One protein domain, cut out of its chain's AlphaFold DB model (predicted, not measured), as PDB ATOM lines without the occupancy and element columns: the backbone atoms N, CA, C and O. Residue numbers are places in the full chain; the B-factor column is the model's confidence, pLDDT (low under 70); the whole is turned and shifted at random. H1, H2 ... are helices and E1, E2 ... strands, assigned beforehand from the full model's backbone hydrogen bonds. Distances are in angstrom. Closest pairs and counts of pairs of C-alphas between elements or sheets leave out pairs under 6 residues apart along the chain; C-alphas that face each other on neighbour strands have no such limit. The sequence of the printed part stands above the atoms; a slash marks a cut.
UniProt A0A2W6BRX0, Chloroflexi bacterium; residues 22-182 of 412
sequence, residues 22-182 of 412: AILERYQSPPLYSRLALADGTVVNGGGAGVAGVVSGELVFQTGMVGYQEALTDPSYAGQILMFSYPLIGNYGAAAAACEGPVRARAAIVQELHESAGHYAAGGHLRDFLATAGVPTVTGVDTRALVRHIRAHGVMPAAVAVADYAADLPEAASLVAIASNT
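Overview. This is residues 22 to 182 of the 412 residues of a protein of Chloroflexi bacterium (UniProt A0A2W6BRX0). A small closed barrel of seven strands is the core, with H4 packed slantwise on its outside over E7 and E1, and H3 across its outside over E3. H1 and H2 are also on the barrel, near each other, on the side away from H4, and the long links at residues 85 to 106 and 110 to 125 extend past them; H4 and the tip of the second link, at Tyr 120, are at opposite ends of the longest axis. The printed part has 161 residues, in the order E1 E2 E3 H1 E4 E5 H2 E6 H3 E7 H4, four helices and seven strands, with under half of its residues in these named elements. The class is mixed, helices and strands, and so are the strand directions in the barrel. The whole is compact, with a radius of gyration of the C-alphas of 14.4 A and spans of 44 by 32 by 24 A.

Along the chain. The barrel strands are E1, residues 32 to 38, 20.2 A long, from C-alpha 32 at (235.674, 142.598, 113.096); E2, 43 to 49, 17.9 A; E3, 53 to 62, 23.6 A; E4, 80 to 84; E5, 107 to 109; E6, 137 to 139; and E7, 156 to 163, 23.3 A. E3 bends by 75 degrees at residue 58. The helices are H1, 68 to 73; H2, 126 to 132; H3, 143 to 153, 15.2 A; and H4, 172 to 180, 12.2 A, ending with C-alpha 180 at (221.072, 126.353, 101.836).

Arrangement. Round the closed ring run E1, E2, E6, E5, E4, E3, E7 and back to E1. E1 and E2 form a hairpin, antiparallel, with N 36 and O 44 2.8 A apart. E2 and E6 are antiparallel, N 47 to O 139 being 2.8 A. E6 and E5 are parallel, N 138 to O 108 2.8 A, as are E5 and E4, N 109 to O 82 2.9 A, and E4 and E3, N 81 to O 58 2.8 A. E7 is antiparallel to E3, N 158 to O 57 2.8 A, and to E1, N 33 to O 163 2.8 A. E3, H1, E4 and E5, H2, E6 are strand-helix-strand units, parallel neighbour strands with a helix between; the crossover of the second is right-handed. H4 lies outside the barrel at a height over the sheet of 8.0 A; the closest C-alphas of H4 and E7 are those of Ala 179 and Ala 158, 4.4 A apart. H3 lies outside at 8.2 A, across the strands, at 81 degrees to E3 on the local plane; its closest C-alpha to E3 is that of Val 147, 6.5 A from Phe 61's. H1 lies outside, over E4 and along the strands. H3 and H4 are apart. In H1, H2, H3 and H4 every O i to N i+4 pair is within hydrogen-bond range.

Size, cuts and confidence. The two C-alphas farthest apart are those of Tyr 120 and Ala 173, 44.7 A. The printed part has no cut. The links E4 to E5, 22 residues, and E5 to H2, 16 residues, are long; residues 88 to 89 in the first pair in parallel with 112 to 113 in the second. The mean pLDDT of the printed part is 93.2, and residues 22 to 31 are under 70.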
ATOM      1  N   ALA A  22     237.041 136.355 126.741       58.62
ATOM      2  CA  ALA A  22     238.447 136.469 127.123       58.62
ATOM      3  C   ALA A  22     239.444 136.264 125.960       58.62
ATOM      4  O   ALA A  22     240.615 136.613 126.103       58.62
ATOM      5  N   ILE A  23     239.019 135.684 124.827       58.69
ATOM      6  CA  ILE A  23     239.816 135.636 123.587       58.69
ATOM      7  C   ILE A  23     239.699 136.970 122.849       58.69
ATOM      8  O   ILE A  23     240.711 137.513 122.416       58.69
ATOM      9  N   LEU A  24     238.486 137.523 122.741       56.78
ATOM     10  CA  LEU A  24     238.261 138.793 122.043       56.78
ATOM     11  C   LEU A  24     238.987 139.966 122.717       56.78
ATOM     12  O   LEU A  24     239.489 140.847 122.029       56.78
ATOM     13  N   GLU A  25     239.090 139.947 124.047       54.62
ATOM     14  CA  GLU A  25     239.798 140.958 124.848       54.62
ATOM     15  C   GLU A  25     241.319 141.001 124.610       54.62
ATOM     16  O   GLU A  25     241.970 141.969 124.997       54.62
ATOM     17  N   ARG A  26     241.906 139.973 123.980       58.88
ATOM     18  CA  ARG A  26     243.354 139.909 123.703       58.88
ATOM     19  C   ARG A  26     243.759 140.615 122.416       58.88
ATOM     20  O   ARG A  26     244.955 140.745 122.174       58.88
ATOM     21  N   TYR A  27     242.796 141.032 121.594       57.47
ATOM     22  CA  TYR A  27     243.077 141.624 120.297       57.47
ATOM     23  C   TYR A  27     243.542 143.083 120.420       57.47
ATOM     24  O   TYR A  27     242.851 143.925 120.989       57.47
ATOM     25  N   GLN A  28     244.721 143.391 119.867       54.47
ATOM     26  CA  GLN A  28     245.333 144.730 119.886       54.47
ATOM     27  C   GLN A  28     244.603 145.751 118.993       54.47
ATOM     28  O   GLN A  28     244.799 146.955 119.139       54.47
ATOM     29  N   SER A  29     243.763 145.286 118.067       53.69
ATOM     30  CA  SER A  29     242.846 146.098 117.255       53.69
ATOM     31  C   SER A  29     241.411 145.617 117.472       53.69
ATOM     32  O   SER A  29     241.229 144.425 117.738       53.69
ATOM     33  N   PRO A  30     240.391 146.492 117.360       57.31
ATOM     34  CA  PRO A  30     239.008 146.064 117.520       57.31
ATOM     35  C   PRO A  30     238.716 144.929 116.528       57.31
ATOM     36  O   PRO A  30     238.962 145.100 115.330       57.31
ATOM     37  N   PRO A  31     238.264 143.755 117.002       68.75
ATOM     38  CA  PRO A  31     237.972 142.652 116.106       68.75
ATOM     39  C   PRO A  31     236.813 143.053 115.194       68.75
ATOM     40  O   PRO A  31     235.859 143.696 115.640       68.75
ATOM     41  N   LEU A  32     236.872 142.628 113.930       87.62
ATOM     42  CA  LEU A  32     235.674 142.598 113.096       87.62
ATOM     43  C   LEU A  32     234.641 141.681 113.775       87.62
ATOM     44  O   LEU A  32     234.962 140.893 114.671       87.62
ATOM     45  N   TYR A  33     233.399 141.729 113.328       94.25
ATOM     46  CA  TYR A  33     232.362 140.797 113.753       94.25
ATOM     47  C   TYR A  33     232.177 139.726 112.695       94.25
ATOM     48  O   TYR A  33     232.338 139.996 111.505       94.25
ATOM     49  N   SER A  34     231.824 138.510 113.109       96.75
ATOM     50  CA  SER A  34     231.520 137.446 112.160       96.75
ATOM     51  C   SER A  34     230.301 136.616 112.537       96.75
ATOM     52  O   SER A  34     229.915 136.497 113.705       96.75
ATOM     53  N   ARG A  35     229.698 136.018 111.508       97.62
ATOM     54  CA  ARG A  35     228.630 135.029 111.626       97.62
ATOM     55  C   ARG A  35     228.869 133.899 110.632       97.62
ATOM     56  O   ARG A  35     229.101 134.147 109.453       97.62
ATOM     57  N   LEU A  36     228.783 132.668 111.117       98.38
ATOM     58  CA  LEU A  36     228.758 131.439 110.335       98.38
ATOM     59  C   LEU A  36     227.338 130.873 110.378       98.38
ATOM     60  O   LEU A  36     226.771 130.742 111.461       98.38
ATOM     61  N   ALA A  37     226.786 130.507 109.225       98.38
ATOM     62  CA  ALA A  37     225.541 129.755 109.121       98.38
ATOM     63  C   ALA A  37     225.744 128.495 108.278       98.38
ATOM     64  O   ALA A  37     226.384 128.547 107.229       98.38
ATOM     65  N   LEU A  38     225.190 127.374 108.728       98.38
ATOM     66  CA  LEU A  38     225.191 126.098 108.015       98.38
ATOM     67  C   LEU A  38     223.835 125.898 107.328       98.38
ATOM     68  O   LEU A  38     222.817 126.445 107.761       98.38
ATOM     69  N   ALA A  39     223.812 125.088 106.269       97.69
ATOM     70  CA  ALA A  39     222.600 124.799 105.502       97.69
ATOM     71  C   ALA A  39     221.480 124.130 106.323       97.69
ATOM     72  O   ALA A  39     220.324 124.172 105.906       97.69
ATOM     73  N   ASP A  40     221.810 123.532 107.470       96.75
ATOM     74  CA  ASP A  40     220.862 122.906 108.395       96.75
ATOM     75  C   ASP A  40     220.249 123.872 109.427       96.75
ATOM     76  O   ASP A  40     219.458 123.461 110.273       96.75
ATOM     77  N   GLY A  41     220.604 125.159 109.357       97.00
ATOM     78  CA  GLY A  41     220.104 126.196 110.256       97.00
ATOM     79  C   GLY A  41     220.981 126.465 111.479       97.00
ATOM     80  O   GLY A  41     220.668 127.377 112.246       97.00
ATOM     81  N   THR A  42     222.087 125.740 111.667       97.19
ATOM     82  CA  THR A  42     223.051 126.044 112.733       97.19
ATOM     83  C   THR A  42     223.703 127.404 112.484       97.19
ATOM     84  O   THR A  42     224.228 127.650 111.398       97.19
ATOM     85  N   VAL A  43     223.714 128.284 113.492       97.38
ATOM     86  CA  VAL A  43     224.321 129.623 113.402       97.38
ATOM     87  C   VAL A  43     225.254 129.877 114.578       97.38
ATOM     88  O   VAL A  43     224.911 129.631 115.734       97.38
ATOM     89  N   VAL A  44     226.432 130.420 114.280       95.50
ATOM     90  CA  VAL A  44     227.467 130.757 115.259       95.50
ATOM     91  C   VAL A  44     227.948 132.182 115.020       95.50
ATOM     92  O   VAL A  44     228.247 132.555 113.890       95.50
ATOM     93  N   ASN A  45     228.037 132.978 116.086       94.94
ATOM     94  CA  ASN A  45     228.653 134.304 116.048       94.94
ATOM     95  C   ASN A  45     230.061 134.227 116.642       94.94
ATOM     96  O   ASN A  45     230.277 133.499 117.611       94.94
ATOM     97  N   GLY A  46     230.987 135.001 116.090       92.50
ATOM     98  CA  GLY A  46     232.364 135.074 116.561       92.50
ATOM     99  C   GLY A  46     232.994 136.434 116.283       92.50
ATOM    100  O   GLY A  46     232.332 137.379 115.848       92.50
ATOM    101  N   GLY A  47     234.297 136.522 116.530       92.50
ATOM    102  CA  GLY A  47     235.119 137.603 116.002       92.50
ATOM    103  C   GLY A  47     235.411 137.378 114.519       92.50
ATOM    104  O   GLY A  47     235.363 136.252 114.019       92.50
ATOM    105  N   GLY A  48     235.704 138.450 113.808       92.94
ATOM    106  CA  GLY A  48     236.100 138.455 112.412       92.94
ATOM    107  C   GLY A  48     237.567 138.849 112.247       92.94
ATOM    108  O   GLY A  48     238.124 139.610 113.041       92.94
ATOM    109  N   ALA A  49     238.186 138.335 111.193       93.25
ATOM    110  CA  ALA A  49     239.506 138.730 110.718       93.25
ATOM    111  C   ALA A  49     239.576 138.585 109.188       93.25
ATOM    112  O   ALA A  49     238.649 138.066 108.561       93.25
ATOM    113  N   GLY A  50     240.688 139.018 108.591       90.56
ATOM    114  CA  GLY A  50     240.864 138.994 107.143       90.56
ATOM    115  C   GLY A  50     240.114 140.146 106.480       90.56
ATOM    116  O   GLY A  50     240.407 141.301 106.778       90.56
ATOM    117  N   VAL A  51     239.164 139.841 105.596       93.44
ATOM    118  CA  VAL A  51     238.368 140.849 104.873       93.44
ATOM    119  C   VAL A  51     236.885 140.774 105.240       93.44
ATOM    120  O   VAL A  51     236.345 139.687 105.459       93.44
ATOM    121  N   ALA A  52     236.221 141.930 105.285       94.88
ATOM    122  CA  ALA A  52     234.769 142.015 105.384       94.88
ATOM    123  C   ALA A  52     234.092 141.527 104.092       94.88
ATOM    124  O   ALA A  52     234.628 141.662 102.992       94.88
ATOM    125  N   GLY A  53     232.894 140.967 104.224       96.56
ATOM    126  CA  GLY A  53     232.119 140.439 103.109       96.56
ATOM    127  C   GLY A  53     231.359 139.170 103.464       96.56
ATOM    128  O   GLY A  53     231.432 138.664 104.586       96.56
ATOM    129  N   VAL A  54     230.620 138.657 102.481       98.00
ATOM    130  CA  VAL A  54     229.853 137.414 102.594       98.00
ATOM    131  C   VAL A  54     230.352 136.426 101.553       98.00
ATOM    132  O   VAL A  54     230.420 136.744 100.367       98.00
ATOM    133  N   VAL A  55     230.682 135.221 102.000       98.00
ATOM    134  CA  VAL A  55     231.120 134.113 101.147       98.00
ATOM    135  C   VAL A  55     230.363 132.847 101.507       98.00
ATOM    136  O   VAL A  55     229.888 132.690 102.631       98.00
ATOM    137  N   SER A  56     230.269 131.922 100.560       98.06
ATOM    138  CA  SER A  56     229.686 130.605 100.785       98.06
ATOM    139  C   SER A  56     230.494 129.503 100.107       98.06
ATOM    140  O   SER A  56     231.281 129.751  99.189       98.06
ATOM    141  N   GLY A  57     230.337 128.282 100.609       97.38
ATOM    142  CA  GLY A  57     231.077 127.107 100.164       97.38
ATOM    143  C   GLY A  57     230.728 125.876 100.992       97.38
ATOM    144  O   GLY A  57     229.869 125.933 101.867       97.38
ATOM    145  N   GLU A  58     231.392 124.754 100.729       97.69
ATOM    146  CA  GLU A  58     231.256 123.555 101.565       97.69
ATOM    147  C   GLU A  58     232.081 123.714 102.845       97.69
ATOM    148  O   GLU A  58     233.285 123.964 102.772       97.69
ATOM    149  N   LEU A  59     231.457 123.575 104.015       98.19
ATOM    150  CA  LEU A  59     232.167 123.595 105.289       98.19
ATOM    151  C   LEU A  59     232.864 122.258 105.518       98.19
ATOM    152  O   LEU A  59     232.219 121.223 105.693       98.19
ATOM    153  N   VAL A  60     234.189 122.312 105.575       98.25
ATOM    154  CA  VAL A  60     235.049 121.164 105.856       98.25
ATOM    155  C   VAL A  60     235.904 121.450 107.081       98.25
ATOM    156  O   VAL A  60     236.142 122.606 107.431       98.25
ATOM    157  N   PHE A  61     236.394 120.402 107.735       98.06
ATOM    158  CA  PHE A  61     237.362 120.541 108.816       98.06
ATOM    159  C   PHE A  61     238.630 119.764 108.511       98.06
ATOM    160  O   PHE A  61     238.575 118.768 107.796       98.06
ATOM    161  N   GLN A  62     239.745 120.192 109.096       97.62
ATOM    162  CA  GLN A  62     240.993 119.440 109.073       97.62
ATOM    163  C   GLN A  62     241.577 119.242 110.473       97.62
ATOM    164  O   GLN A  62     241.376 120.071 111.365       97.62
ATOM    165  N   THR A  63     242.320 118.148 110.646       97.56
ATOM    166  CA  THR A  63     242.930 117.759 111.927       97.56
ATOM    167  C   THR A  63     244.400 118.149 112.077       97.56
ATOM    168  O   THR A  63     245.008 117.847 113.104       97.56
ATOM    169  N   GLY A  64     244.986 118.820 111.079       96.50
ATOM    170  CA  GLY A  64     246.362 119.303 111.139       96.50
ATOM    171  C   GLY A  64     246.583 120.265 112.306       96.50
ATOM    172  O   GLY A  64     245.872 121.255 112.450       96.50
ATOM    173  N   MET A  65     247.574 119.964 113.153       97.00
ATOM    174  CA  MET A  65     247.992 120.850 114.256       97.00
ATOM    175  C   MET A  65     249.060 121.864 113.835       97.00
ATOM    176  O   MET A  65     249.327 122.832 114.538       97.00
ATOM    177  N   VAL A  66     249.664 121.628 112.675       95.94
ATOM    178  CA  VAL A  66     250.631 122.490 112.002       95.94
ATOM    179  C   VAL A  66     250.286 122.512 110.520       95.94
ATOM    180  O   VAL A  66     249.521 121.669 110.045       95.94
ATOM    181  N   GLY A  67     250.860 123.455 109.786       96.12
ATOM    182  CA  GLY A  67     250.666 123.564 108.349       96.12
ATOM    183  C   GLY A  67     249.443 124.365 107.913       96.12
ATOM    184  O   GLY A  67     248.848 124.067 106.879       96.12
ATOM    185  N   TYR A  68     248.987 125.331 108.721       97.12
ATOM    186  CA  TYR A  68     247.756 126.057 108.401       97.12
ATOM    187  C   TYR A  68     247.858 126.859 107.100       97.12
ATOM    188  O   TYR A  68     246.856 127.003 106.404       97.12
ATOM    189  N   GLN A  69     249.041 127.371 106.755       97.31
ATOM    190  CA  GLN A  69     249.217 128.207 105.572       97.31
ATOM    191  C   GLN A  69     249.282 127.350 104.309       97.31
ATOM    192  O   GLN A  69     248.610 127.660 103.325       97.31
ATOM    193  N   GLU A  70     250.018 126.246 104.373       97.88
ATOM    194  CA  GLU A  70     250.076 125.212 103.349       97.88
ATOM    195  C   GLU A  70     248.662 124.713 103.037       97.88
ATOM    196  O   GLU A  70     248.261 124.653 101.882       97.88
ATOM    197  N   ALA A  71     247.848 124.466 104.068       97.62
ATOM    198  CA  ALA A  71     246.463 124.066 103.873       97.62
ATOM    199  C   ALA A  71     245.578 125.178 103.283       97.62
ATOM    200  O   ALA A  71     244.782 124.906 102.397       97.62
ATOM    201  N   LEU A  72     245.704 126.439 103.712       97.75
ATOM    202  CA  LEU A  72     244.941 127.547 103.103       97.75
ATOM    203  C   LEU A  72     245.258 127.725 101.608       97.75
ATOM    204  O   LEU A  72     244.409 128.170 100.832       97.75
ATOM    205  N   THR A  73     246.487 127.391 101.220       98.06
ATOM    206  CA  THR A  73     247.019 127.552  99.863       98.06
ATOM    207  C   THR A  73     246.997 126.272  99.029       98.06
ATOM    208  O   THR A  73     247.366 126.315  97.857       98.06
ATOM    209  N   ASP A  74     246.521 125.157  99.585       98.12
ATOM    210  CA  ASP A  74     246.287 123.918  98.847       98.12
ATOM    211  C   ASP A  74     245.078 124.098  97.909       98.12
ATOM    212  O   ASP A  74     243.962 124.374  98.375       98.12
ATOM    213  N   PRO A  75     245.256 123.926  96.582       97.38
ATOM    214  CA  PRO A  75     244.170 124.110  95.632       97.38
ATOM    215  C   PRO A  75     242.972 123.191  95.822       97.38
ATOM    216  O   PRO A  75     241.871 123.543  95.403       97.38
ATOM    217  N   SER A  76     243.147 122.066  96.509       97.25
ATOM    218  CA  SER A  76     242.085 121.101  96.791       97.25
ATOM    219  C   SER A  76     240.990 121.674  97.716       97.25
ATOM    220  O   SER A  76     239.871 121.161  97.731       97.25
ATOM    221  N   TYR A  77     241.261 122.784  98.422       97.62
ATOM    222  CA  TYR A  77     240.265 123.539  99.203       97.62
ATOM    223  C   TYR A  77     239.487 124.593  98.397       97.62
ATOM    224  O   TYR A  77     238.696 125.347  98.976       97.62
ATOM    225  N   ALA A  78     239.671 124.688  97.076       97.00
ATOM    226  CA  ALA A  78     238.869 125.597  96.261       97.00
ATOM    227  C   ALA A  78     237.366 125.347  96.473       97.00
ATOM    228  O   ALA A  78     236.903 124.212  96.515       97.00
ATOM    229  N   GLY A  79     236.591 126.420  96.648       95.62
ATOM    230  CA  GLY A  79     235.148 126.315  96.903       95.62
ATOM    231  C   GLY A  79     234.757 125.855  98.315       95.62
ATOM    232  O   GLY A  79     233.562 125.796  98.610       95.62
ATOM    233  N   GLN A  80     235.724 125.581  99.196       97.88
ATOM    234  CA  GLN A  80     235.481 125.113 100.562       97.88
ATOM    235  C   GLN A  80     235.748 126.213 101.595       97.88
ATOM    236  O   GLN A  80     236.578 127.100 101.395       97.88
ATOM    237  N   ILE A  81     235.040 126.144 102.719       98.56
ATOM    238  CA  ILE A  81     235.292 126.923 103.932       98.56
ATOM    239  C   ILE A  81     236.086 126.023 104.878       98.56
ATOM    240  O   ILE A  81     235.603 124.962 105.276       98.56
ATOM    241  N   LEU A  82     237.309 126.432 105.218       98.56
ATOM    242  CA  LEU A  82     238.269 125.601 105.939       98.56
ATOM    243  C   LEU A  82     238.215 125.860 107.446       98.56
ATOM    244  O   LEU A  82     238.623 126.918 107.924       98.56
ATOM    245  N   MET A  83     237.754 124.869 108.206       98.62
ATOM    246  CA  MET A  83     237.774 124.892 109.666       98.62
ATOM    247  C   MET A  83     238.967 124.123 110.233       98.62
ATOM    248  O   MET A  83     239.201 122.959 109.905       98.62
ATOM    249  N   PHE A  84     239.690 124.751 111.152       98.50
ATOM    250  CA  PHE A  84     240.813 124.131 111.845       98.50
ATOM    251  C   PHE A  84     240.355 123.529 113.172       98.50
ATOM    252  O   PHE A  84     239.748 124.214 113.999       98.50
ATOM    253  N   SER A  85     240.658 122.248 113.402       97.50
ATOM    254  CA  SER A  85     240.368 121.629 114.698       97.50
ATOM    255  C   SER A  85     241.390 121.998 115.770       97.50
ATOM    256  O   SER A  85     241.069 121.947 116.955       97.50
ATOM    257  N   TYR A  86     242.632 122.308 115.381       97.94
ATOM    258  CA  TYR A  86     243.642 122.768 116.326       97.94
ATOM    259  C   TYR A  86     243.307 124.199 116.774       97.94
ATOM    260  O   TYR A  86     243.050 125.050 115.920       97.94
ATOM    261  N   PRO A  87     243.261 124.478 118.089       94.88
ATOM    262  CA  PRO A  87     242.643 125.703 118.581       94.88
ATOM    263  C   PRO A  87     243.470 126.964 118.319       94.88
ATOM    264  O   PRO A  87     242.883 128.031 118.173       94.88
ATOM    265  N   LEU A  88     244.801 126.852 118.262       94.69
ATOM    266  CA  LEU A  88     245.720 127.990 118.182       94.69
ATOM    267  C   LEU A  88     246.314 128.101 116.775       94.69
ATOM    268  O   LEU A  88     247.257 127.388 116.438       94.69
ATOM    269  N   ILE A  89     245.782 129.001 115.952       96.75
ATOM    270  CA  ILE A  89     246.183 129.152 114.547       96.75
ATOM    271  C   ILE A  89     246.886 130.496 114.344       96.75
ATOM    272  O   ILE A  89     246.415 131.519 114.824       96.75
ATOM    273  N   GLY A  90     248.015 130.509 113.630       95.81
ATOM    274  CA  GLY A  90     248.802 131.724 113.360       95.81
ATOM    275  C   GLY A  90     250.036 131.924 114.243       95.81
ATOM    276  O   GLY A  90     250.755 132.899 114.055       95.81
ATOM    277  N   ASN A  91     250.312 131.009 115.176       94.06
ATOM    278  CA  ASN A  91     251.411 131.102 116.145       94.06
ATOM    279  C   ASN A  91     252.811 131.266 115.521       94.06
ATOM    280  O   ASN A  91     253.666 131.909 116.129       94.06
ATOM    281  N   TYR A  92     253.050 130.735 114.319       94.50
ATOM    282  CA  TYR A  92     254.312 130.898 113.585       94.50
ATOM    283  C   TYR A  92     254.210 131.875 112.397       94.50
ATOM    284  O   TYR A  92     255.082 131.897 111.530       94.50
ATOM    285  N   GLY A  93     253.178 132.727 112.373       95.31
ATOM    286  CA  GLY A  93     252.986 133.753 111.348       95.31
ATOM    287  C   GLY A  93     252.692 133.187 109.960       95.31
ATOM    288  O   GLY A  93     252.157 132.089 109.826       95.31
ATOM    289  N   ALA A  94     253.023 133.951 108.923       95.56
ATOM    290  CA  ALA A  94     252.949 133.515 107.535       95.56
ATOM    291  C   ALA A  94     254.300 133.693 106.830       95.56
ATOM    292  O   ALA A  94     255.031 134.644 107.105       95.56
ATOM    293  N   ALA A  95     254.632 132.793 105.906       94.94
ATOM    294  CA  ALA A  95     255.874 132.807 105.140       94.94
ATOM    295  C   ALA A  95     255.620 132.413 103.682       94.94
ATOM    296  O   ALA A  95     254.942 131.427 103.419       94.94
ATOM    297  N   ALA A  96     256.205 133.119 102.709       93.75
ATOM    298  CA  ALA A  96     256.020 132.794 101.286       93.75
ATOM    299  C   ALA A  96     256.444 131.348 100.935       93.75
ATOM    300  O   ALA A  96     255.855 130.697 100.067       93.75
ATOM    301  N   ALA A  97     257.436 130.818 101.655       93.44
ATOM    302  CA  ALA A  97     257.900 129.442 101.514       93.44
ATOM    303  C   ALA A  97     256.866 128.390 101.956       93.44
ATOM    304  O   ALA A  97     256.990 127.248 101.539       93.44
ATOM    305  N   ALA A  98     255.832 128.750 102.721       95.44
ATOM    306  CA  ALA A  98     254.761 127.840 103.142       95.44
ATOM    307  C   ALA A  98     253.525 127.873 102.215       95.44
ATOM    308  O   ALA A  98     252.523 127.231 102.501       95.44
ATOM    309  N   CYS A  99     253.547 128.643 101.120       97.12
ATOM    310  CA  CYS A  99     252.435 128.672 100.165       97.12
ATOM    311  C   CYS A  99     252.529 127.532  99.143       97.12
ATOM    312  O   CYS A  99     253.421 127.550  98.302       97.12
ATOM    313  N   GLU A 100     251.554 126.632  99.101       97.75
ATOM    314  CA  GLU A 100     251.438 125.617  98.043       97.75
ATOM    315  C   GLU A 100     250.843 126.161  96.732       97.75
ATOM    316  O   GLU A 100     250.871 125.489  95.702       97.75
ATOM    317  N   GLY A 101     250.362 127.405  96.761       95.44
ATOM    318  CA  GLY A 101     249.760 128.146  95.658       95.44
ATOM    319  C   GLY A 101     249.155 129.468  96.157       95.44
ATOM    320  O   GLY A 101     249.441 129.899  97.280       95.44
ATOM    321  N   PRO A 102     248.311 130.143  95.355       95.81
ATOM    322  CA  PRO A 102     247.415 131.182  95.862       95.81
ATOM    323  C   PRO A 102     246.464 130.611  96.921       95.81
ATOM    324  O   PRO A 102     246.158 129.421  96.895       95.81
ATOM    325  N   VAL A 103     245.935 131.444  97.817       96.69
ATOM    326  CA  VAL A 103     244.899 130.983  98.757       96.69
ATOM    327  C   VAL A 103     243.644 130.580  97.980       96.69
ATOM    328  O   VAL A 103     243.156 131.344  97.146       96.69
ATOM    329  N   ARG A 104     243.135 129.367  98.231       93.94
ATOM    330  CA  ARG A 104     241.959 128.815  97.528       93.94
ATOM    331  C   ARG A 104     240.756 128.575  98.436       93.94
ATOM    332  O   ARG A 104     239.628 128.559  97.936       93.94
ATOM    333  N   ALA A 105     240.969 128.451  99.747       96.38
ATOM    334  CA  ALA A 105     239.879 128.401 100.716       96.38
ATOM    335  C   ALA A 105     239.030 129.686 100.653       96.38
ATOM    336  O   ALA A 105     239.557 130.797 100.612       96.38
ATOM    337  N   ARG A 106     237.702 129.534 100.662       97.38
ATOM    338  CA  ARG A 106     236.732 130.644 100.607       97.38
ATOM    339  C   ARG A 106     236.690 131.453 101.898       97.38
ATOM    340  O   ARG A 106     236.425 132.646 101.852       97.38
ATOM    341  N   ALA A 107     236.901 130.786 103.025       98.44
ATOM    342  CA  ALA A 107     236.989 131.377 104.351       98.44
ATOM    343  C   ALA A 107     237.765 130.441 105.283       98.44
ATOM    344  O   ALA A 107     237.892 129.245 105.002       98.44
ATOM    345  N   ALA A 108     238.231 130.985 106.405       98.38
ATOM    346  CA  ALA A 108     238.850 130.226 107.485       98.38
ATOM    347  C   ALA A 108     237.996 130.292 108.761       98.38
ATOM    348  O   ALA A 108     237.415 131.329 109.076       98.38
ATOM    349  N   ILE A 109     237.930 129.194 109.512       98.44
ATOM    350  CA  ILE A 109     237.273 129.142 110.824       98.44
ATOM    351  C   ILE A 109     238.268 128.602 111.843       98.44
ATOM    352  O   ILE A 109     238.767 127.482 111.709       98.44
ATOM    353  N   VAL A 110     238.536 129.396 112.873       97.44
ATOM    354  CA  VAL A 110     239.489 129.076 113.937       97.44
ATOM    355  C   VAL A 110     238.867 129.328 115.304       97.44
ATOM    356  O   VAL A 110     237.957 130.144 115.453       97.44
ATOM    357  N   GLN A 111     239.367 128.635 116.323       95.56
ATOM    358  CA  GLN A 111     238.982 128.939 117.698       95.56
ATOM    359  C   GLN A 111     239.717 130.184 118.195       95.56
ATOM    360  O   GLN A 111     239.087 131.104 118.707       95.56
ATOM    361  N   GLU A 112     241.030 130.245 117.998       93.44
ATOM    362  CA  GLU A 112     241.853 131.402 118.324       93.44
ATOM    363  C   GLU A 112     242.802 131.705 117.162       93.44
ATOM    364  O   GLU A 112     243.649 130.887 116.794       93.44
ATOM    365  N   LEU A 113     242.652 132.898 116.578       93.56
ATOM    366  CA  LEU A 113     243.638 133.462 115.662       93.56
ATOM    367  C   LEU A 113     244.695 134.214 116.473       93.56
ATOM    368  O   LEU A 113     244.383 135.239 117.077       93.56
ATOM    369  N   HIS A 114     245.925 133.714 116.474       90.19
ATOM    370  CA  HIS A 114     247.036 134.295 117.212       90.19
ATOM    371  C   HIS A 114     247.521 135.600 116.569       90.19
ATOM    372  O   HIS A 114     247.662 135.690 115.347       90.19
ATOM    373  N   GLU A 115     247.810 136.606 117.397       81.81
ATOM    374  CA  GLU A 115     248.249 137.924 116.921       81.81
ATOM    375  C   GLU A 115     249.756 138.057 116.734       81.81
ATOM    376  O   GLU A 115     250.187 139.029 116.132       81.81
ATOM    377  N   SER A 116     250.580 137.119 117.203       77.38
ATOM    378  CA  SER A 116     252.035 137.195 117.015       77.38
ATOM    379  C   SER A 116     252.563 136.141 116.044       77.38
ATOM    380  O   SER A 116     251.986 135.062 115.909       77.38
ATOM    381  N   ALA A 117     253.677 136.469 115.389       84.00
ATOM    382  CA  ALA A 117     254.404 135.608 114.467       84.00
ATOM    383  C   ALA A 117     255.702 135.107 115.129       84.00
ATOM    384  O   ALA A 117     256.792 135.609 114.867       84.00
ATOM    385  N   GLY A 118     255.582 134.145 116.048       83.06
ATOM    386  CA  GLY A 118     256.675 133.672 116.905       83.06
ATOM    387  C   GLY A 118     257.662 132.719 116.225       83.06
ATOM    388  O   GLY A 118     258.003 131.694 116.810       83.06
ATOM    389  N   HIS A 119     258.100 133.004 114.994       93.75
ATOM    390  CA  HIS A 119     258.979 132.113 114.230       93.75
ATOM    391  C   HIS A 119     259.982 132.879 113.357       93.75
ATOM    392  O   HIS A 119     259.623 133.853 112.702       93.75
ATOM    393  N   TYR A 120     261.236 132.413 113.300       93.00
ATOM    394  CA  TYR A 120     262.330 133.102 112.592       93.00
ATOM    395  C   TYR A 120     262.095 133.244 111.079       93.00
ATOM    396  O   TYR A 120     262.628 134.154 110.454       93.00
ATOM    397  N   ALA A 121     261.320 132.329 110.491       91.12
ATOM    398  CA  ALA A 121     260.983 132.341 109.068       91.12
ATOM    399  C   ALA A 121     259.715 133.152 108.746       91.12
ATOM    400  O   ALA A 121     259.313 133.207 107.585       91.12
ATOM    401  N   ALA A 122     259.049 133.732 109.750       91.94
ATOM    402  CA  ALA A 122     257.822 134.477 109.526       91.94
ATOM    403  C   ALA A 122     258.108 135.788 108.781       91.94
ATOM    404  O   ALA A 122     258.923 136.602 109.209       91.94
ATOM    405  N   GLY A 123     257.396 136.002 107.676       91.62
ATOM    406  CA  GLY A 123     257.380 137.262 106.934       91.62
ATOM    407  C   GLY A 123     256.303 138.242 107.413       91.62
ATOM    408  O   GLY A 123     256.244 139.360 106.914       91.62
ATOM    409  N   GLY A 124     255.444 137.836 108.352       92.38
ATOM    410  CA  GLY A 124     254.365 138.658 108.900       92.38
ATOM    411  C   GLY A 124     253.339 137.840 109.684       92.38
ATOM    412  O   GLY A 124     253.508 136.634 109.894       92.38
ATOM    413  N   HIS A 125     252.261 138.495 110.115       93.56
ATOM    414  CA  HIS A 125     251.166 137.851 110.838       93.56
ATOM    415  C   HIS A 125     250.234 137.098 109.881       93.56
ATOM    416  O   HIS A 125     249.977 137.534 108.758       93.56
ATOM    417  N   LEU A 126     249.655 135.985 110.346       95.38
ATOM    418  CA  LEU A 126     248.676 135.236 109.552       95.38
ATOM    419  C   LEU A 126     247.422 136.072 109.238       95.38
ATOM    420  O   LEU A 126     246.854 135.944 108.156       95.38
ATOM    421  N   ARG A 127     247.002 136.951 110.159       93.12
ATOM    422  CA  ARG A 127     245.877 137.876 109.944       93.12
ATOM    423  C   ARG A 127     246.088 138.737 108.697       93.12
ATOM    424  O   ARG A 127     245.180 138.835 107.877       93.12
ATOM    425  N   ASP A 128     247.273 139.322 108.554       92.31
ATOM    426  CA  ASP A 128     247.592 140.224 107.444       92.31
ATOM    427  C   ASP A 128     247.679 139.458 106.125       92.31
ATOM    428  O   ASP A 128     247.212 139.933 105.090       92.31
ATOM    429  N   PHE A 129     248.215 138.235 106.171       95.50
ATOM    430  CA  PHE A 129     248.208 137.319 105.034       95.50
ATOM    431  C   PHE A 129     246.779 137.010 104.562       95.50
ATOM    432  O   PHE A 129     246.492 137.132 103.373       95.50
ATOM    433  N   LEU A 130     245.867 136.675 105.482       95.69
ATOM    434  CA  LEU A 130     244.456 136.410 105.172       95.69
ATOM    435  C   LEU A 130     243.741 137.653 104.628       95.69
ATOM    436  O   LEU A 130     242.973 137.544 103.674       95.69
ATOM    437  N   ALA A 131     244.011 138.834 105.192       94.12
ATOM    438  CA  ALA A 131     243.450 140.097 104.710       94.12
ATOM    439  C   ALA A 131     243.940 140.426 103.291       94.12
ATOM    440  O   ALA A 131     243.132 140.715 102.410       94.12
ATOM    441  N   THR A 132     245.246 140.294 103.048       95.44
ATOM    442  CA  THR A 132     245.869 140.511 101.731       95.44
ATOM    443  C   THR A 132     245.344 139.520 100.692       95.44
ATOM    444  O   THR A 132     245.120 139.887  99.542       95.44
ATOM    445  N   ALA A 133     245.109 138.271 101.096       96.12
ATOM    446  CA  ALA A 133     244.524 137.242 100.246       96.12
ATOM    447  C   ALA A 133     243.000 137.386 100.055       96.12
ATOM    448  O   ALA A 133     242.416 136.626  99.284       96.12
ATOM    449  N   GLY A 134     242.349 138.333 100.742       96.25
ATOM    450  CA  GLY A 134     240.906 138.557 100.645       96.25
ATOM    451  C   GLY A 134     240.066 137.431 101.250       96.25
ATOM    452  O   GLY A 134     239.021 137.092 100.701       96.25
ATOM    453  N   VAL A 135     240.512 136.833 102.359       97.25
ATOM    454  CA  VAL A 135     239.876 135.660 102.981       97.25
ATOM    455  C   VAL A 135     239.125 136.061 104.253       97.25
ATOM    456  O   VAL A 135     239.761 136.347 105.273       97.25
ATOM    457  N   PRO A 136     237.781 136.042 104.257       97.62
ATOM    458  CA  PRO A 136     237.002 136.224 105.475       97.62
ATOM    459  C   PRO A 136     237.324 135.128 106.493       97.62
ATOM    460  O   PRO A 136     237.395 133.945 106.154       97.62
ATOM    461  N   THR A 137     237.523 135.511 107.751       97.38
ATOM    462  CA  THR A 137     237.913 134.577 108.812       97.38
ATOM    463  C   THR A 137     237.025 134.725 110.038       97.38
ATOM    464  O   THR A 137     236.842 135.826 110.547       97.38
ATOM    465  N   VAL A 138     236.508 133.601 110.533       97.25
ATOM    466  CA  VAL A 138     235.759 133.486 111.790       97.25
ATOM    467  C   VAL A 138     236.719 133.043 112.892       97.25
ATOM    468  O   VAL A 138     237.416 132.042 112.736       97.25
ATOM    469  N   THR A 139     236.744 133.763 114.011       95.50
ATOM    470  CA  THR A 139     237.555 133.457 115.202       95.50
ATOM    471  C   THR A 139     236.694 133.461 116.471       95.50
ATOM    472  O   THR A 139     235.601 134.026 116.491       95.50
ATOM    473  N   GLY A 140     237.166 132.846 117.555       93.06
ATOM    474  CA  GLY A 140     236.486 132.850 118.854       93.06
ATOM    475  C   GLY A 140     235.303 131.887 118.955       93.06
ATOM    476  O   GLY A 140     234.457 132.064 119.835       93.06
ATOM    477  N   VAL A 141     235.224 130.890 118.067       92.69
ATOM    478  CA  VAL A 141     234.131 129.905 118.015       92.69
ATOM    479  C   VAL A 141     234.573 128.528 118.513       92.69
ATOM    480  O   VAL A 141     235.740 128.161 118.402       92.69
ATOM    481  N   ASP A 142     233.636 127.735 119.040       95.50
ATOM    482  CA  ASP A 142     233.902 126.347 119.447       95.50
ATOM    483  C   ASP A 142     234.026 125.440 118.210       95.50
ATOM    484  O   ASP A 142     233.064 124.803 117.762       95.50
ATOM    485  N   THR A 143     235.229 125.387 117.634       97.06
ATOM    486  CA  THR A 143     235.508 124.531 116.476       97.06
ATOM    487  C   THR A 143     235.357 123.052 116.818       97.06
ATOM    488  O   THR A 143     234.998 122.266 115.945       97.06
ATOM    489  N   ARG A 144     235.520 122.637 118.082       97.31
ATOM    490  CA  ARG A 144     235.284 121.247 118.499       97.31
ATOM    491  C   ARG A 144     233.806 120.876 118.392       97.31
ATOM    492  O   ARG A 144     233.501 119.782 117.907       97.31
ATOM    493  N   ALA A 145     232.896 121.739 118.841       96.44
ATOM    494  CA  ALA A 145     231.458 121.523 118.694       96.44
ATOM    495  C   ALA A 145     231.063 121.431 117.212       96.44
ATOM    496  O   ALA A 145     230.376 120.487 116.822       96.44
ATOM    497  N   LEU A 146     231.584 122.336 116.377       97.19
ATOM    498  CA  LEU A 146     231.352 122.330 114.932       97.19
ATOM    499  C   LEU A 146     231.921 121.077 114.244       97.19
ATOM    500  O   LEU A 146     231.234 120.458 113.439       97.19
ATOM    501  N   VAL A 147     233.133 120.632 114.595       97.50
ATOM    502  CA  VAL A 147     233.710 119.377 114.072       97.50
ATOM    503  C   VAL A 147     232.821 118.185 114.425       97.50
ATOM    504  O   VAL A 147     232.538 117.354 113.565       97.50
ATOM    505  N   ARG A 148     232.351 118.081 115.676       97.31
ATOM    506  CA  ARG A 148     231.436 117.000 116.087       97.31
ATOM    507  C   ARG A 148     230.127 117.041 115.304       97.31
ATOM    508  O   ARG A 148     229.622 115.985 114.937       97.31
ATOM    509  N   HIS A 149     229.617 118.241 115.042       96.62
ATOM    510  CA  HIS A 149     228.404 118.459 114.266       96.62
ATOM    511  C   HIS A 149     228.550 117.978 112.817       96.62
ATOM    512  O   HIS A 149     227.747 117.162 112.369       96.62
ATOM    513  N   ILE A 150     229.621 118.388 112.127       96.38
ATOM    514  CA  ILE A 150     229.924 117.955 110.751       96.38
ATOM    515  C   ILE A 150     230.207 116.452 110.678       96.38
ATOM    516  O   ILE A 150     229.778 115.784 109.746       96.38
ATOM    517  N   ARG A 151     230.881 115.869 111.675       94.44
ATOM    518  CA  ARG A 151     231.085 114.412 111.714       94.44
ATOM    519  C   ARG A 151     229.781 113.626 111.855       94.44
ATOM    520  O   ARG A 151     229.710 112.517 111.341       94.44
ATOM    521  N   ALA A 152     228.787 114.171 112.558       94.38
ATOM    522  CA  ALA A 152     227.503 113.506 112.776       94.38
ATOM    523  C   ALA A 152     226.544 113.642 111.581       94.38
ATOM    524  O   ALA A 152     225.806 112.703 111.296       94.38
ATOM    525  N   HIS A 153     226.561 114.784 110.888       94.94
ATOM    526  CA  HIS A 153     225.592 115.105 109.830       94.94
ATOM    527  C   HIS A 153     226.189 115.104 108.413       94.94
ATOM    528  O   HIS A 153     225.451 115.217 107.437       94.94
ATOM    529  N   GLY A 154     227.509 114.955 108.293       95.25
ATOM    530  CA  GLY A 154     228.251 115.100 107.046       95.25
ATOM    531  C   GLY A 154     228.646 116.546 106.741       95.25
ATOM    532  O   GLY A 154     228.195 117.496 107.385       95.25
ATOM    533  N   VAL A 155     229.534 116.710 105.758       95.06
ATOM    534  CA  VAL A 155     229.874 118.034 105.216       95.06
ATOM    535  C   VAL A 155     228.666 118.636 104.511       95.06
ATOM    536  O   VAL A 155     227.864 117.934 103.896       95.06
ATOM    537  N   MET A 156     228.532 119.954 104.606       96.44
ATOM    538  CA  MET A 156     227.372 120.666 104.085       96.44
ATOM    539  C   MET A 156     227.742 122.077 103.641       96.44
ATOM    540  O   MET A 156     228.764 122.615 104.080       96.44
ATOM    541  N   PRO A 157     226.916 122.708 102.795       97.94
ATOM    542  CA  PRO A 157     227.094 124.110 102.477       97.94
ATOM    543  C   PRO A 157     226.984 125.002 103.719       97.94
ATOM    544  O   PRO A 157     226.185 124.755 104.625       97.94
ATOM    545  N   ALA A 158     227.777 126.063 103.738       98.50
ATOM    546  CA  ALA A 158     227.766 127.092 104.760       98.50
ATOM    547  C   ALA A 158     228.013 128.470 104.141       98.50
ATOM    548  O   ALA A 158     228.521 128.596 103.023       98.50
ATOM    549  N   ALA A 159     227.666 129.506 104.895       98.56
ATOM    550  CA  ALA A 159     227.927 130.893 104.565       98.56
ATOM    551  C   ALA A 159     228.598 131.600 105.747       98.56
ATOM    552  O   ALA A 159     228.223 131.407 106.904       98.56
ATOM    553  N   VAL A 160     229.601 132.416 105.438       98.56
ATOM    554  CA  VAL A 160     230.360 133.230 106.389       98.56
ATOM    555  C   VAL A 160     230.139 134.691 106.039       98.56
ATOM    556  O   VAL A 160     230.285 135.075 104.882       98.56
ATOM    557  N   ALA A 161     229.817 135.497 107.044       98.38
ATOM    558  CA  ALA A 161     229.786 136.946 106.959       98.38
ATOM    559  C   ALA A 161     230.803 137.540 107.936       98.38
ATOM    560  O   ALA A 161     230.862 137.113 109.091       98.38
ATOM    561  N   VAL A 162     231.570 138.527 107.480       97.44
ATOM    562  CA  VAL A 162     232.476 139.347 108.294       97.44
ATOM    563  C   VAL A 162     232.153 140.820 108.044       97.44
ATOM    564  O   VAL A 162     231.950 141.206 106.893       97.44
ATOM    565  N   ALA A 163     232.093 141.636 109.094       95.94
ATOM    566  CA  ALA A 163     231.763 143.058 108.993       95.94
ATOM    567  C   ALA A 163     232.453 143.902 110.076       95.94
ATOM    568  O   ALA A 163     232.830 143.377 111.124       95.94
ATOM    569  N   ASP A 164     232.576 145.209 109.838       91.25
ATOM    570  CA  ASP A 164     233.180 146.155 110.786       91.25
ATOM    571  C   ASP A 164     232.345 146.309 112.063       91.25
ATOM    572  O   ASP A 164     232.892 146.388 113.164       91.25
ATOM    573  N   TYR A 165     231.014 146.279 111.937       90.06
ATOM    574  CA  TYR A 165     230.089 146.378 113.061       90.06
ATOM    575  C   TYR A 165     229.118 145.197 113.105       90.06
ATOM    576  O   TYR A 165     228.654 144.691 112.085       90.06
ATOM    577  N   ALA A 166     228.740 144.781 114.318       88.69
ATOM    578  CA  ALA A 166     227.791 143.684 114.522       88.69
ATOM    579  C   ALA A 166     226.424 143.937 113.861       88.69
ATOM    580  O   ALA A 166     225.760 142.988 113.448       88.69
ATOM    581  N   ALA A 167     226.013 145.207 113.776       90.31
ATOM    582  CA  ALA A 167     224.759 145.627 113.155       90.31
ATOM    583  C   ALA A 167     224.743 145.427 111.628       90.31
ATOM    584  O   ALA A 167     223.665 145.305 111.056       90.31
ATOM    585  N   ASP A 168     225.915 145.338 110.994       93.56
ATOM    586  CA  ASP A 168     226.048 145.168 109.544       93.56
ATOM    587  C   ASP A 168     226.032 143.688 109.127       93.56
ATOM    588  O   ASP A 168     225.969 143.365 107.939       93.56
ATOM    589  N   LEU A 169     226.090 142.759 110.091       94.44
ATOM    590  CA  LEU A 169     226.012 141.332 109.797       94.44
ATOM    591  C   LEU A 169     224.609 140.967 109.284       94.44
ATOM    592  O   LEU A 169     223.622 141.249 109.973       94.44
ATOM    593  N   PRO A 170     224.497 140.233 108.156       96.19
ATOM    594  CA  PRO A 170     223.218 139.731 107.671       96.19
ATOM    595  C   PRO A 170     222.488 138.945 108.753       96.19
ATOM    596  O   PRO A 170     223.109 138.152 109.467       96.19
ATOM    597  N   GLU A 171     221.170 139.117 108.852       96.31
ATOM    598  CA  GLU A 171     220.336 138.335 109.766       96.31
ATOM    599  C   GLU A 171     220.599 136.830 109.628       96.31
ATOM    600  O   GLU A 171     220.865 136.319 108.537       96.31
ATOM    601  N   ALA A 172     220.496 136.103 110.746       95.12
ATOM    602  CA  ALA A 172     220.754 134.667 110.794       95.12
ATOM    603  C   ALA A 172     219.954 133.892 109.731       95.12
ATOM    604  O   ALA A 172     220.525 133.070 109.021       95.12
ATOM    605  N   ALA A 173     218.665 134.208 109.565       96.69
ATOM    606  CA  ALA A 173     217.805 133.568 108.571       96.69
ATOM    607  C   ALA A 173     218.277 133.823 107.128       96.69
ATOM    608  O   ALA A 173     218.307 132.897 106.318       96.69
ATOM    609  N   SER A 174     218.707 135.048 106.818       97.75
ATOM    610  CA  SER A 174     219.248 135.404 105.500       97.75
ATOM    611  C   SER A 174     220.552 134.668 105.207       97.75
ATOM    612  O   SER A 174     220.742 134.168 104.100       97.75
ATOM    613  N   LEU A 175     221.442 134.541 106.195       97.69
ATOM    614  CA  LEU A 175     222.708 133.830 106.016       97.69
ATOM    615  C   LEU A 175     222.504 132.311 105.877       97.69
ATOM    616  O   LEU A 175     223.153 131.687 105.039       97.69
ATOM    617  N   VAL A 176     221.560 131.727 106.625       98.25
ATOM    618  CA  VAL A 176     221.126 130.331 106.430       98.25
ATOM    619  C   VAL A 176     220.564 130.143 105.022       98.25
ATOM    620  O   VAL A 176     220.944 129.197 104.345       98.25
ATOM    621  N   ALA A 177     219.735 131.069 104.526       98.06
ATOM    622  CA  ALA A 177     219.217 130.991 103.162       98.06
ATOM    623  C   ALA A 177     220.339 131.028 102.108       98.06
ATOM    624  O   ALA A 177     220.258 130.305 101.114       98.06
ATOM    625  N   ILE A 178     221.400 131.816 102.317       98.00
ATOM    626  CA  ILE A 178     222.588 131.793 101.450       98.00
ATOM    627  C   ILE A 178     223.260 130.416 101.513       98.00
ATOM    628  O   ILE A 178     223.532 129.829 100.464       98.00
ATOM    629  N   ALA A 179     223.489 129.871 102.712       97.62
ATOM    630  CA  ALA A 179     224.080 128.545 102.886       97.62
ATOM    631  C   ALA A 179     223.257 127.461 102.167       97.62
ATOM    632  O   ALA A 179     223.787 126.765 101.306       97.62
ATOM    633  N   SER A 180     221.952 127.372 102.426       96.75
ATOM    634  CA  SER A 180     221.072 126.353 101.836       96.75
ATOM    635  C   SER A 180     220.932 126.467 100.310       96.75
ATOM    636  O   SER A 180     220.727 125.455  99.646       96.75
ATOM    637  N   ASN A 181     221.065 127.669  99.734       96.38
ATOM    638  CA  ASN A 181     221.018 127.885  98.279       96.38
ATOM    639  C   ASN A 181     222.396 127.823  97.596       96.38
ATOM    640  O   ASN A 181     222.495 128.016  96.380       96.38
ATOM    641  N   THR A 182     223.470 127.578  98.350       95.06
ATOM    642  CA  THR A 182     224.822 127.512  97.797       95.06
ATOM    643  C   THR A 182     224.963 126.289  96.900       95.06
ATOM    644  O   THR A 182     224.870 125.145  97.342       95.06
TER     645      THR A 182